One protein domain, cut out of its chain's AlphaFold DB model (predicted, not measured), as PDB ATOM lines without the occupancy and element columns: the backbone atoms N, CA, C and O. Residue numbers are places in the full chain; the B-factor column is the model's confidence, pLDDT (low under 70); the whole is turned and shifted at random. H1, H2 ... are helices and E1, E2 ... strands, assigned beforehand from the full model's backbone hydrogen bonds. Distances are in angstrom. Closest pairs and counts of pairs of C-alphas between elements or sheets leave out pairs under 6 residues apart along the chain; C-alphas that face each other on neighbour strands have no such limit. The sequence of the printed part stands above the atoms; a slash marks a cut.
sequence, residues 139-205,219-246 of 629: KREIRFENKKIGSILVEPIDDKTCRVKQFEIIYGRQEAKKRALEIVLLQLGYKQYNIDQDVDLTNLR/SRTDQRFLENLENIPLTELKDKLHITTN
ATOM      1  N   LYS A 139       3.573 -29.903  26.372       89.94
ATOM      2  CA  LYS A 139       2.295 -30.526  26.000       89.94
ATOM      3  C   LYS A 139       1.136 -29.778  26.657       89.94
ATOM      4  O   LYS A 139       1.153 -29.502  27.858       89.94
ATOM      5  N   ARG A 140       0.119 -29.458  25.863       90.75
ATOM      6  CA  ARG A 140      -1.082 -28.717  26.261       90.75
ATOM      7  C   ARG A 140      -2.329 -29.469  25.810       90.75
ATOM      8  O   ARG A 140      -2.338 -30.052  24.725       90.75
ATOM      9  N   GLU A 141      -3.384 -29.453  26.621       91.88
ATOM     10  CA  GLU A 141      -4.685 -29.981  26.193       91.88
ATOM     11  C   GLU A 141      -5.521 -28.884  25.545       91.88
ATOM     12  O   GLU A 141      -5.588 -27.765  26.054       91.88
ATOM     13  N   ILE A 142      -6.186 -29.236  24.446       90.25
ATOM     14  CA  ILE A 142      -7.132 -28.372  23.747       90.25
ATOM     15  C   ILE A 142      -8.527 -28.777  24.217       90.25
ATOM     16  O   ILE A 142      -8.959 -29.917  24.001       90.25
ATOM     17  N   ARG A 143      -9.229 -27.854  24.875       88.31
ATOM     18  CA  ARG A 143     -10.600 -28.046  25.347       88.31
ATOM     19  C   ARG A 143     -11.545 -27.081  24.645       88.31
ATOM     20  O   ARG A 143     -11.170 -25.955  24.342       88.31
ATOM     21  N   PHE A 144     -12.774 -27.523  24.420       86.06
ATOM     22  CA  PHE A 144     -13.882 -26.696  23.954       86.06
ATOM     23  C   PHE A 144     -15.070 -26.968  24.877       86.06
ATOM     24  O   PHE A 144     -15.409 -28.132  25.095       86.06
ATOM     25  N   GLU A 145     -15.644 -25.921  25.477       85.88
ATOM     26  CA  GLU A 145     -16.727 -26.043  26.477       85.88
ATOM     27  C   GLU A 145     -16.388 -27.098  27.567       85.88
ATOM     28  O   GLU A 145     -17.160 -27.999  27.888       85.88
ATOM     29  N   ASN A 146     -15.159 -27.013  28.099       78.62
ATOM     30  CA  ASN A 146     -14.510 -27.932  29.054       78.62
ATOM     31  C   ASN A 146     -14.258 -29.388  28.596       78.62
ATOM     32  O   ASN A 146     -13.395 -30.050  29.191       78.62
ATOM     33  N   LYS A 147     -14.907 -29.883  27.530       77.31
ATOM     34  CA  LYS A 147     -14.585 -31.181  26.905       77.31
ATOM     35  C   LYS A 147     -13.195 -31.137  26.262       77.31
ATOM     36  O   LYS A 147     -12.879 -30.210  25.521       77.31
ATOM     37  N   LYS A 148     -12.370 -32.163  26.494       87.81
ATOM     38  CA  LYS A 148     -11.090 -32.361  25.791       87.81
ATOM     39  C   LYS A 148     -11.363 -32.778  24.346       87.81
ATOM     40  O   LYS A 148     -11.952 -33.830  24.120       87.81
ATOM     41  N   ILE A 149     -10.919 -31.964  23.389       88.31
ATOM     42  CA  ILE A 149     -11.048 -32.238  21.948       88.31
ATOM     43  C   ILE A 149      -9.720 -32.606  21.287       88.31
ATOM     44  O   ILE A 149      -9.721 -33.087  20.156       88.31
ATOM     45  N   GLY A 150      -8.591 -32.387  21.966       92.50
ATOM     46  CA  GLY A 150      -7.275 -32.631  21.392       92.50
ATOM     47  C   GLY A 150      -6.105 -32.333  22.327       92.50
ATOM     48  O   GLY A 150      -6.278 -32.016  23.507       92.50
ATOM     49  N   SER A 151      -4.896 -32.413  21.780       92.81
ATOM     50  CA  SER A 151      -3.669 -31.947  22.421       92.81
ATOM     51  C   SER A 151      -2.659 -31.422  21.399       92.81
ATOM     52  O   SER A 151      -2.660 -31.819  20.234       92.81
ATOM     53  N   ILE A 152      -1.782 -30.531  21.853       94.75
ATOM     54  CA  ILE A 152      -0.648 -30.021  21.082       94.75
ATOM     55  C   ILE A 152       0.634 -30.174  21.904       94.75
ATOM     56  O   ILE A 152       0.613 -30.018  23.125       94.75
ATOM     57  N   LEU A 153       1.744 -30.487  21.242       93.44
ATOM     58  CA  LEU A 153       3.096 -30.432  21.788       93.44
ATOM     59  C   LEU A 153       3.866 -29.369  21.002       93.44
ATOM     60  O   LEU A 153       4.061 -29.525  19.795       93.44
ATOM     61  N   VAL A 154       4.293 -28.302  21.675       93.50
ATOM     62  CA  VAL A 154       5.087 -27.217  21.078       93.50
ATOM     63  C   VAL A 154       6.476 -27.164  21.696       93.50
ATOM     64  O   VAL A 154       6.632 -27.244  22.907       93.50
ATOM     65  N   GLU A 155       7.497 -27.016  20.869       92.19
ATOM     66  CA  GLU A 155       8.869 -26.702  21.261       92.19
ATOM     67  C   GLU A 155       9.092 -25.207  20.973       92.19
ATOM     68  O   GLU A 155       9.036 -24.808  19.805       92.19
ATOM     69  N   PRO A 156       9.281 -24.343  21.985       91.44
ATOM     70  CA  PRO A 156       9.538 -22.926  21.742       91.44
ATOM     71  C   PRO A 156      10.843 -22.737  20.949       91.44
ATOM     72  O   PRO A 156      11.820 -23.445  21.183       91.44
ATOM     73  N   ILE A 157      10.869 -21.770  20.030       88.25
ATOM     74  CA  ILE A 157      12.082 -21.337  19.313       88.25
ATOM     75  C   ILE A 157      12.521 -19.963  19.839       88.25
ATOM     76  O   ILE A 157      13.698 -19.761  20.133       88.25
ATOM     77  N   ASP A 158      11.567 -19.047  20.006       89.12
ATOM     78  CA  ASP A 158      11.749 -17.726  20.613       89.12
ATOM     79  C   ASP A 158      10.445 -17.270  21.315       89.12
ATOM     80  O   ASP A 158       9.584 -18.095  21.627       89.12
ATOM     81  N   ASP A 159      10.295 -15.973  21.614       82.81
ATOM     82  CA  ASP A 159       9.127 -15.423  22.322       82.81
ATOM     83  C   ASP A 159       7.852 -15.298  21.460       82.81
ATOM     84  O   ASP A 159       6.787 -14.965  21.980       82.81
ATOM     85  N   LYS A 160       7.949 -15.543  20.147       89.44
ATOM     86  CA  LYS A 160       6.861 -15.455  19.155       89.44
ATOM     87  C   LYS A 160       6.822 -16.650  18.194       89.44
ATOM     88  O   LYS A 160       5.823 -16.794  17.487       89.44
ATOM     89  N   THR A 161       7.846 -17.501  18.178       87.81
ATOM     90  CA  THR A 161       7.988 -18.634  17.253       87.81
ATOM     91  C   THR A 161       8.098 -19.966  17.996       87.81
ATOM     92  O   THR A 161       8.838 -20.080  18.975       87.81
ATOM     93  N   CYS A 162       7.435 -21.011  17.496       93.94
ATOM     94  CA  CYS A 162       7.574 -22.386  17.992       93.94
ATOM     95  C   CYS A 162       7.715 -23.425  16.862       93.94
ATOM     96  O   CYS A 162       7.445 -23.147  15.693       93.94
ATOM     97  N   ARG A 163       8.083 -24.658  17.218       92.81
ATOM     98  CA  ARG A 163       7.943 -25.860  16.388       92.81
ATOM     99  C   ARG A 163       6.838 -26.747  16.965       92.81
ATOM    100  O   ARG A 163       6.914 -27.167  18.117       92.81
ATOM    101  N   VAL A 164       5.816 -27.051  16.175       94.00
ATOM    102  CA  VAL A 164       4.781 -28.030  16.529       94.00
ATOM    103  C   VAL A 164       5.378 -29.427  16.349       94.00
ATOM    104  O   VAL A 164       5.765 -29.792  15.241       94.00
ATOM    105  N   LYS A 165       5.470 -30.179  17.450       90.94
ATOM    106  CA  LYS A 165       6.042 -31.536  17.556       90.94
ATOM    107  C   LYS A 165       4.986 -32.643  17.609       90.94
ATOM    108  O   LYS A 165       5.297 -33.802  17.374       90.94
ATOM    109  N   GLN A 166       3.748 -32.294  17.950       92.44
ATOM    110  CA  GLN A 166       2.568 -33.150  17.835       92.44
ATOM    111  C   GLN A 166       1.343 -32.236  17.790       92.44
ATOM    112  O   GLN A 166       1.268 -31.280  18.563       92.44
ATOM    113  N   PHE A 167       0.367 -32.535  16.938       92.38
ATOM    114  CA  PHE A 167      -0.946 -31.900  16.986       92.38
ATOM    115  C   PHE A 167      -2.021 -32.934  16.689       92.38
ATOM    116  O   PHE A 167      -1.970 -33.629  15.679       92.38
ATOM    117  N   GLU A 168      -2.986 -33.039  17.591       90.38
ATOM    118  CA  GLU A 168      -4.057 -34.018  17.529       90.38
ATOM    119  C   GLU A 168      -5.356 -33.332  17.938       90.38
ATOM    120  O   GLU A 168      -5.468 -32.829  19.054       90.38
ATOM    121  N   ILE A 169      -6.351 -33.336  17.054       89.06
ATOM    122  CA  ILE A 169      -7.741 -33.048  17.410       89.06
ATOM    123  C   ILE A 169      -8.569 -34.245  16.959       89.06
ATOM    124  O   ILE A 169      -8.486 -34.671  15.805       89.06
ATOM    125  N   ILE A 170      -9.360 -34.780  17.885       79.12
ATOM    126  CA  ILE A 170     -10.135 -36.023  17.758       79.12
ATOM    127  C   ILE A 170     -11.226 -35.884  16.672       79.12
ATOM    128  O   ILE A 170     -11.655 -36.863  16.068       79.12
ATOM    129  N   TYR A 171     -11.641 -34.649  16.384       75.12
ATOM    130  CA  TYR A 171     -12.898 -34.315  15.719       75.12
ATOM    131  C   TYR A 171     -12.777 -33.180  14.679       75.12
ATOM    132  O   TYR A 171     -11.830 -32.397  14.709       75.12
ATOM    133  N   GLY A 172     -13.755 -33.082  13.768       73.06
ATOM    134  CA  GLY A 172     -13.882 -32.002  12.772       73.06
ATOM    135  C   GLY A 172     -13.061 -32.167  11.478       73.06
ATOM    136  O   GLY A 172     -12.135 -32.977  11.396       73.06
ATOM    137  N   ARG A 173     -13.419 -31.391  10.442       77.81
ATOM    138  CA  ARG A 173     -12.734 -31.359   9.128       77.81
ATOM    139  C   ARG A 173     -11.326 -30.760   9.207       77.81
ATOM    140  O   ARG A 173     -11.009 -30.008  10.123       77.81
ATOM    141  N   GLN A 174     -10.522 -31.020   8.174       75.06
ATOM    142  CA  GLN A 174      -9.146 -30.519   8.007       75.06
ATOM    143  C   GLN A 174      -9.007 -29.018   8.307       75.06
ATOM    144  O   GLN A 174      -8.188 -28.614   9.126       75.06
ATOM    145  N   GLU A 175      -9.871 -28.212   7.692       75.81
ATOM    146  CA  GLU A 175      -9.880 -26.754   7.822       75.81
ATOM    147  C   GLU A 175     -10.222 -26.295   9.251       75.81
ATOM    148  O   GLU A 175      -9.605 -25.367   9.770       75.81
ATOM    149  N   ALA A 176     -11.128 -26.996   9.941       75.19
ATOM    150  CA  ALA A 176     -11.419 -26.742  11.352       75.19
ATOM    151  C   ALA A 176     -10.224 -27.116  12.250       75.19
ATOM    152  O   ALA A 176      -9.874 -26.353  13.149       75.19
ATOM    153  N   LYS A 177      -9.534 -28.234  11.970       84.25
ATOM    154  CA  LYS A 177      -8.304 -28.617  12.688       84.25
ATOM    155  C   LYS A 177      -7.177 -27.593  12.473       84.25
ATOM    156  O   LYS A 177      -6.510 -27.231  13.437       84.25
ATOM    157  N   LYS A 178      -7.008 -27.069  11.252       85.12
ATOM    158  CA  LYS A 178      -6.035 -26.007  10.927       85.12
ATOM    159  C   LYS A 178      -6.345 -24.691  11.652       85.12
ATOM    160  O   LYS A 178      -5.467 -24.145  12.311       85.12
ATOM    161  N   ARG A 179      -7.598 -24.224  11.619       82.62
ATOM    162  CA  ARG A 179      -8.025 -23.008  12.342       82.62
ATOM    163  C   ARG A 179      -7.894 -23.155  13.858       82.62
ATOM    164  O   ARG A 179      -7.476 -22.219  14.534       82.62
ATOM    165  N   ALA A 180      -8.197 -24.336  14.396       83.56
ATOM    166  CA  ALA A 180      -7.990 -24.634  15.809       83.56
ATOM    167  C   ALA A 180      -6.497 -24.637  16.187       83.56
ATOM    168  O   ALA A 180      -6.164 -24.114  17.245       83.56
ATOM    169  N   LEU A 181      -5.596 -25.144  15.330       89.94
ATOM    170  CA  LEU A 181      -4.143 -25.016  15.519       89.94
ATOM    171  C   LEU A 181      -3.716 -23.542  15.580       89.94
ATOM    172  O   LEU A 181      -3.030 -23.142  16.517       89.94
ATOM    173  N   GLU A 182      -4.153 -22.731  14.616       89.31
ATOM    174  CA  GLU A 182      -3.823 -21.303  14.536       89.31
ATOM    175  C   GLU A 182      -4.316 -20.531  15.776       89.31
ATOM    176  O   GLU A 182      -3.540 -19.798  16.393       89.31
ATOM    177  N   ILE A 183      -5.562 -20.752  16.218       88.06
ATOM    178  CA  ILE A 183      -6.103 -20.153  17.453       88.06
ATOM    179  C   ILE A 183      -5.330 -20.623  18.690       88.06
ATOM    180  O   ILE A 183      -5.001 -19.803  19.547       88.06
ATOM    181  N   VAL A 184      -5.011 -21.917  18.787       88.06
ATOM    182  CA  VAL A 184      -4.287 -22.488  19.935       88.06
ATOM    183  C   VAL A 184      -2.871 -21.916  20.046       88.06
ATOM    184  O   VAL A 184      -2.414 -21.588  21.140       88.06
ATOM    185  N   LEU A 185      -2.179 -21.724  18.923       90.94
ATOM    186  CA  LEU A 185      -0.849 -21.115  18.910       90.94
ATOM    187  C   LEU A 185      -0.894 -19.621  19.261       90.94
ATOM    188  O   LEU A 185      -0.084 -19.170  20.072       90.94
ATOM    189  N   LEU A 186      -1.891 -18.883  18.759       87.94
ATOM    190  CA  LEU A 186      -2.122 -17.482  19.132       87.94
ATOM    191  C   LEU A 186      -2.473 -17.319  20.622       87.94
ATOM    192  O   LEU A 186      -2.004 -16.374  21.255       87.94
ATOM    193  N   GLN A 187      -3.251 -18.239  21.204       88.62
ATOM    194  CA  GLN A 187      -3.548 -18.268  22.644       88.62
ATOM    195  C   GLN A 187      -2.305 -18.585  23.501       88.62
ATOM    196  O   GLN A 187      -2.214 -18.105  24.630       88.62
ATOM    197  N   LEU A 188      -1.329 -19.332  22.970       87.44
ATOM    198  CA  LEU A 188      -0.013 -19.547  23.595       87.44
ATOM    199  C   LEU A 188       0.967 -18.373  23.388       87.44
ATOM    200  O   LEU A 188       2.066 -18.397  23.935       87.44
ATOM    201  N   GLY A 189       0.578 -17.342  22.629       91.25
ATOM    202  CA  GLY A 189       1.397 -16.161  22.335       91.25
ATOM    203  C   GLY A 189       2.260 -16.271  21.073       91.25
ATOM    204  O   GLY A 189       2.864 -15.274  20.664       91.25
ATOM    205  N   TYR A 190       2.289 -17.431  20.413       91.94
ATOM    206  CA  TYR A 190       3.055 -17.631  19.186       91.94
ATOM    207  C   TYR A 190       2.361 -16.975  17.986       91.94
ATOM    208  O   TYR A 190       1.169 -17.157  17.743       91.94
ATOM    209  N   LYS A 191       3.134 -16.205  17.218       87.19
ATOM    210  CA  LYS A 191       2.717 -15.536  15.975       87.19
ATOM    211  C   LYS A 191       3.237 -16.239  14.723       87.19
ATOM    212  O   LYS A 191       2.744 -15.972  13.633       87.19
ATOM    213  N   GLN A 192       4.247 -17.090  14.873       87.31
ATOM    214  CA  GLN A 192       4.836 -17.893  13.808       87.31
ATOM    215  C   GLN A 192       5.056 -19.317  14.314       87.31
ATOM    216  O   GLN A 192       5.296 -19.541  15.501       87.31
ATOM    217  N   TYR A 193       4.974 -20.294  13.418       92.50
ATOM    218  CA  TYR A 193       5.228 -21.682  13.766       92.50
ATOM    219  C   TYR A 193       5.791 -22.463  12.586       92.50
ATOM    220  O   TYR A 193       5.404 -22.258  11.439       92.50
ATOM    221  N   ASN A 194       6.682 -23.396  12.899       87.75
ATOM    222  CA  ASN A 194       7.075 -24.475  12.003       87.75
ATOM    223  C   ASN A 194       6.353 -25.752  12.439       87.75
ATOM    224  O   ASN A 194       6.119 -25.952  13.630       87.75
ATOM    225  N   ILE A 195       6.023 -26.631  11.500       85.50
ATOM    226  CA  ILE A 195       5.503 -27.971  11.795       85.50
ATOM    227  C   ILE A 195       6.620 -28.960  11.476       85.50
ATOM    228  O   ILE A 195       7.291 -28.805  10.455       85.50
ATOM    229  N   ASP A 196       6.885 -29.904  12.380       79.25
ATOM    230  CA  ASP A 196       7.949 -30.883  12.154       79.25
ATOM    231  C   ASP A 196       7.574 -31.876  11.046       79.25
ATOM    232  O   ASP A 196       6.393 -32.140  10.828       79.25
ATOM    233  N   GLN A 197       8.563 -32.439  10.347       63.16
ATOM    234  CA  GLN A 197       8.299 -33.263   9.154       63.16
ATOM    235  C   GLN A 197       7.542 -34.563   9.479       63.16
ATOM    236  O   GLN A 197       6.776 -35.045   8.650       63.16
ATOM    237  N   ASP A 198       7.689 -35.067  10.708       57.94
ATOM    238  CA  ASP A 198       6.967 -36.234  11.230       57.94
ATOM    239  C   ASP A 198       5.568 -35.895  11.795       57.94
ATOM    240  O   ASP A 198       4.803 -36.794  12.155       57.94
ATOM    241  N   VAL A 199       5.196 -34.609  11.899       62.06
ATOM    242  CA  VAL A 199       3.850 -34.194  12.328       62.06
ATOM    243  C   VAL A 199       2.918 -34.247  11.128       62.06
ATOM    244  O   VAL A 199       2.707 -33.269  10.409       62.06
ATOM    245  N   ASP A 200       2.362 -35.436  10.922       56.12
ATOM    246  CA  ASP A 200       1.598 -35.782   9.734       56.12
ATOM    247  C   ASP A 200       0.229 -35.075   9.648       56.12
ATOM    248  O   ASP A 200      -0.833 -35.650   9.899       56.12
ATOM    249  N   LEU A 201       0.244 -33.819   9.194       55.91
ATOM    250  CA  LEU A 201      -0.947 -33.129   8.691       55.91
ATOM    251  C   LEU A 201      -1.513 -33.771   7.408       55.91
ATOM    252  O   LEU A 201      -2.602 -33.399   6.980       55.91
ATOM    253  N   THR A 202      -0.813 -34.722   6.782       43.62
ATOM    254  CA  THR A 202      -1.295 -35.471   5.612       43.62
ATOM    255  C   THR A 202      -1.955 -36.810   5.960       43.62
ATOM    256  O   THR A 202      -2.495 -37.463   5.059       43.62
ATOM    257  N   ASN A 203      -2.119 -37.128   7.255       43.28
ATOM    258  CA  ASN A 203      -3.058 -38.132   7.795       43.28
ATOM    259  C   ASN A 203      -4.532 -37.657   7.674       43.28
ATOM    260  O   ASN A 203      -5.393 -37.881   8.522       43.28
ATOM    261  N   LEU A 204      -4.794 -36.948   6.576       40.38
ATOM    262  CA  LEU A 204      -6.013 -36.275   6.160       40.38
ATOM    263  C   LEU A 204      -6.347 -36.673   4.704       40.38
ATOM    264  O   LEU A 204      -6.901 -35.896   3.927       40.38
ATOM    265  N   ARG A 205      -6.016 -37.913   4.317       27.66
ATOM    266  CA  ARG A 205      -6.570 -38.545   3.109       27.66
ATOM    267  C   ARG A 205      -8.023 -38.975   3.380       27.66
ATOM    268  O   ARG A 205      -8.293 -39.440   4.485       27.66
ATOM    269  N   SER A 219     -23.535 -39.698  20.311       70.19
ATOM    270  CA  SER A 219     -24.733 -39.120  20.930       70.19
ATOM    271  C   SER A 219     -25.221 -37.902  20.129       70.19
ATOM    272  O   SER A 219     -24.418 -37.195  19.520       70.19
ATOM    273  N   ARG A 220     -26.526 -37.587  20.168       64.69
ATOM    274  CA  ARG A 220     -27.062 -36.351  19.548       64.69
ATOM    275  C   ARG A 220     -26.358 -35.084  20.057       64.69
ATOM    276  O   ARG A 220     -26.256 -34.102  19.325       64.69
ATOM    277  N   THR A 221     -25.855 -35.111  21.291       64.06
ATOM    278  CA  THR A 221     -25.057 -34.033  21.886       64.06
ATOM    279  C   THR A 221     -23.700 -33.899  21.197       64.06
ATOM    280  O   THR A 221     -23.282 -32.787  20.898       64.06
ATOM    281  N   ASP A 222     -23.028 -35.013  20.901       58.28
ATOM    282  CA  ASP A 222     -21.713 -35.015  20.249       58.28
ATOM    283  C   ASP A 222     -21.816 -34.812  18.724       58.28
ATOM    284  O   ASP A 222     -20.942 -34.188  18.132       58.28
ATOM    285  N   GLN A 223     -22.921 -35.226  18.092       64.38
ATOM    286  CA  GLN A 223     -23.265 -34.841  16.713       64.38
ATOM    287  C   GLN A 223     -23.398 -33.313  16.587       64.38
ATOM    288  O   GLN A 223     -22.688 -32.696  15.796       64.38
ATOM    289  N   ARG A 224     -24.231 -32.686  17.433       64.88
ATOM    290  CA  ARG A 224     -24.393 -31.220  17.467       64.88
ATOM    291  C   ARG A 224     -23.096 -30.494  17.824       64.88
ATOM    292  O   ARG A 224     -22.826 -29.432  17.283       64.88
ATOM    293  N   PHE A 225     -22.274 -31.066  18.700       63.94
ATOM    294  CA  PHE A 225     -20.958 -30.530  19.054       63.94
ATOM    295  C   PHE A 225     -20.016 -30.443  17.839       63.94
ATOM    296  O   PHE A 225     -19.355 -29.423  17.655       63.94
ATOM    297  N   LEU A 226     -19.998 -31.471  16.979       61.41
ATOM    298  CA  LEU A 226     -19.259 -31.454  15.709       61.41
ATOM    299  C   LEU A 226     -19.786 -30.384  14.750       61.41
ATOM    300  O   LEU A 226     -19.006 -29.657  14.140       61.41
ATOM    301  N   GLU A 227     -21.107 -30.287  14.620       66.38
ATOM    302  CA  GLU A 227     -21.761 -29.358  13.697       66.38
ATOM    303  C   GLU A 227     -21.605 -27.901  14.150       66.38
ATOM    304  O   GLU A 227     -21.375 -27.025  13.319       66.38
ATOM    305  N   ASN A 228     -21.591 -27.645  15.460       68.19
ATOM    306  CA  ASN A 228     -21.222 -26.351  16.025       68.19
ATOM    307  C   ASN A 228     -19.747 -26.015  15.730       68.19
ATOM    308  O   ASN A 228     -19.456 -24.936  15.218       68.19
ATOM    309  N   LEU A 229     -18.812 -26.943  15.980       62.41
ATOM    310  CA  LEU A 229     -17.374 -26.748  15.721       62.41
ATOM    311  C   LEU A 229     -17.037 -26.446  14.249       62.41
ATOM    312  O   LEU A 229     -16.028 -25.797  13.982       62.41
ATOM    313  N   GLU A 230     -17.858 -26.899  13.298       64.19
ATOM    314  CA  GLU A 230     -17.689 -26.593  11.871       64.19
ATOM    315  C   GLU A 230     -18.260 -25.222  11.453       64.19
ATOM    316  O   GLU A 230     -17.846 -24.707  10.415       64.19
ATOM    317  N   ASN A 231     -19.164 -24.619  12.240       74.06
ATOM    318  CA  ASN A 231     -19.919 -23.412  11.858       74.06
ATOM    319  C   ASN A 231     -19.692 -22.176  12.756       74.06
ATOM    320  O   ASN A 231     -20.099 -21.078  12.376       74.06
ATOM    321  N   ILE A 232     -19.058 -22.311  13.925       72.25
ATOM    322  CA  ILE A 232     -18.808 -21.179  14.834       72.25
ATOM    323  C   ILE A 232     -17.825 -20.157  14.206       72.25
ATOM    324  O   ILE A 232     -16.740 -20.547  13.759       72.25
ATOM    325  N   PRO A 233     -18.141 -18.842  14.210       72.81
ATOM    326  CA  PRO A 233     -17.232 -17.788  13.758       72.81
ATOM    327  C   PRO A 233     -15.896 -17.771  14.512       72.81
ATOM    328  O   PRO A 233     -15.837 -18.022  15.713       72.81
ATOM    329  N   LEU A 234     -14.810 -17.392  13.826       55.81
ATOM    330  CA  LEU A 234     -13.442 -17.410  14.376       55.81
ATOM    331  C   LEU A 234     -13.292 -16.603  15.685       55.81
ATOM    332  O   LEU A 234     -12.492 -16.957  16.549       55.81
ATOM    333  N   THR A 235     -14.072 -15.527  15.829       64.69
ATOM    334  CA  THR A 235     -14.156 -14.690  17.033       64.69
ATOM    335  C   THR A 235     -14.726 -15.448  18.230       64.69
ATOM    336  O   THR A 235     -14.111 -15.453  19.287       64.69
ATOM    337  N   GLU A 236     -15.851 -16.141  18.058       72.00
ATOM    338  CA  GLU A 236     -16.503 -16.931  19.109       72.00
ATOM    339  C   GLU A 236     -15.725 -18.226  19.414       72.00
ATOM    340  O   GLU A 236     -15.626 -18.640  20.572       72.00
ATOM    341  N   LEU A 237     -15.097 -18.845  18.405       70.12
ATOM    342  CA  LEU A 237     -14.288 -20.052  18.603       70.12
ATOM    343  C   LEU A 237     -13.091 -19.786  19.530       70.12
ATOM    344  O   LEU A 237     -12.737 -20.640  20.341       70.12
ATOM    345  N   LYS A 238     -12.499 -18.588  19.443       73.81
ATOM    346  CA  LYS A 238     -11.401 -18.132  20.306       73.81
ATOM    347  C   LYS A 238     -11.800 -18.040  21.782       73.81
ATOM    348  O   LYS A 238     -10.953 -18.293  22.635       73.81
ATOM    349  N   ASP A 239     -13.052 -17.704  22.075       77.75
ATOM    350  CA  ASP A 239     -13.535 -17.539  23.450       77.75
ATOM    351  C   ASP A 239     -14.039 -18.864  24.051       77.75
ATOM    352  O   ASP A 239     -14.026 -19.030  25.269       77.75
ATOM    353  N   LYS A 240     -14.416 -19.842  23.212       78.88
ATOM    354  CA  LYS A 240     -14.828 -21.200  23.631       78.88
ATOM    355  C   LYS A 240     -13.694 -22.229  23.666       78.88
ATOM    356  O   LYS A 240     -13.811 -23.236  24.369       78.88
ATOM    357  N   LEU A 241     -12.610 -21.999  22.922       80.50
ATOM    358  CA  LEU A 241     -11.379 -22.783  23.017       80.50
ATOM    359  C   LEU A 241     -10.602 -22.389  24.275       80.50
ATOM    360  O   LEU A 241     -10.258 -21.225  24.485       80.50
ATOM    361  N   HIS A 242     -10.293 -23.376  25.106       82.56
ATOM    362  CA  HIS A 242      -9.504 -23.214  26.319       82.56
ATOM    363  C   HIS A 242      -8.302 -24.151  26.277       82.56
ATOM    364  O   HIS A 242      -8.447 -25.373  26.189       82.56
ATOM    365  N   ILE A 243      -7.106 -23.580  26.388       82.75
ATOM    366  CA  ILE A 243      -5.885 -24.353  26.582       82.75
ATOM    367  C   ILE A 243      -5.659 -24.531  28.076       82.75
ATOM    368  O   ILE A 243      -5.480 -23.553  28.801       82.75
ATOM    369  N   THR A 244      -5.605 -25.777  28.535       76.19
ATOM    370  CA  THR A 244      -5.217 -26.076  29.916       76.19
ATOM    371  C   THR A 244      -3.745 -26.469  29.987       76.19
ATOM    372  O   THR A 244      -3.278 -27.380  29.295       76.19
ATOM    373  N   THR A 245      -3.000 -25.768  30.843       56.16
ATOM    374  CA  THR A 245      -1.607 -26.081  31.164       56.16
ATOM    375  C   THR A 245      -1.575 -27.291  32.092       56.16
ATOM    376  O   THR A 245      -1.839 -27.154  33.289       56.16
ATOM    377  N   ASN A 246      -1.247 -28.476  31.569       46.66
ATOM    378  CA  ASN A 246      -0.962 -29.608  32.446       46.66
ATOM    379  C   ASN A 246       0.248 -29.261  33.322       46.66
ATOM    380  O   ASN A 246       1.285 -28.823  32.813       46.66
TER     381      ASN A 246
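Overview. This is residues 139 to 205 and 219 to 246 of the 629 residues of the protein "N-acetylglutamate synthase, GNAT family" of Seinonella peptonophila (UniProt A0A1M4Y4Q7). A strongly twisted sheet of five strands curls round one helix, H1, which fills its hollow; the short helix H3 only grazes the sheet, and H2 lies off it, farthest of the elements from the middle. The printed part has 95 residues, with three named helices and five named strands in the order E1, E2, E3, H1, E4, H2, H3, E5. The sheet is mixed, in the order E4, E3, E2, E1, E5, and the class is mixed, helices and strands. The whole is compact, with a radius of gyration of the C-alphas of 13.2 A and spans of 42 by 30 by 24 A.

Arrangement. Begin with E1, residues 139 to 144, and E2, residues 147 to 156, an antiparallel hairpin in which N 142 and O 150 are 2.9 A apart. E2 forms a second antiparallel hairpin with E3, residues 161 to 169, where N 153 and O 166 are 2.8 A apart. E1, E2 and E3 make a meander, each strand the antiparallel neighbour of the one before. Look at residue 150, where E2 bends by 53 degrees; E3 bends by 72 degrees at residue 165. Next comes H1, residues 174 to 187, on the sheet, which curls round it; its closest C-alphas to E3 are those of Lys 177 and Ile 169, 6.5 A apart. H1 on one face of the sheet gives two layers. E4, residues 192 to 195, is an edge strand parallel to E3, with N 164 and O 194 2.8 A apart; E3, H1 and E4 form a strand-helix-strand unit, two parallel neighbour strands with a helix between, its crossover right-handed. H2, residues 220 to 231, is not on the sheet; it is close to H1 but not clearly touching, with the C-alphas of Glu 230 and Ala 176 closest at 6.3 A. H3, residues 234 to 240, only grazes the sheet with residues 237 to 240. E5, residues 241 to 245, is the other edge strand, antiparallel to E1, with N 242 and O 143 2.8 A apart. Every O i to N i+4 pair is within hydrogen-bond range in H1 and H2, and 2 of 3 are in H3.

Along the chain. Find C-alpha 139 at (2.295, -30.526, 26.000), where E1 begins; it runs 16.7 A. E2 spans 26.0 A and E3 21.3 A. H1 starts at C-alpha 174, (-9.146, -30.519, 8.007), and measures 19.9 A. E4 measures 10.3 A, H2 16.7 A, H3 10.1 A and E5 13.1 A, ending at C-alpha 245, (-1.607, -26.081, 31.164).

Size, cuts and confidence. The two C-alphas farthest apart, those of Asp 158 and Arg 220, are 43.1 A apart. Residues 206 to 218 are not printed, and C-alphas 205 and 219 are 25.5 A apart across the cut. Of the links that are printed whole, each is tight. The mean pLDDT of the printed part is 78.1; look for values under 70 at residues 197 to 205, 220 to 230, 234 to 235 and 245 to 246.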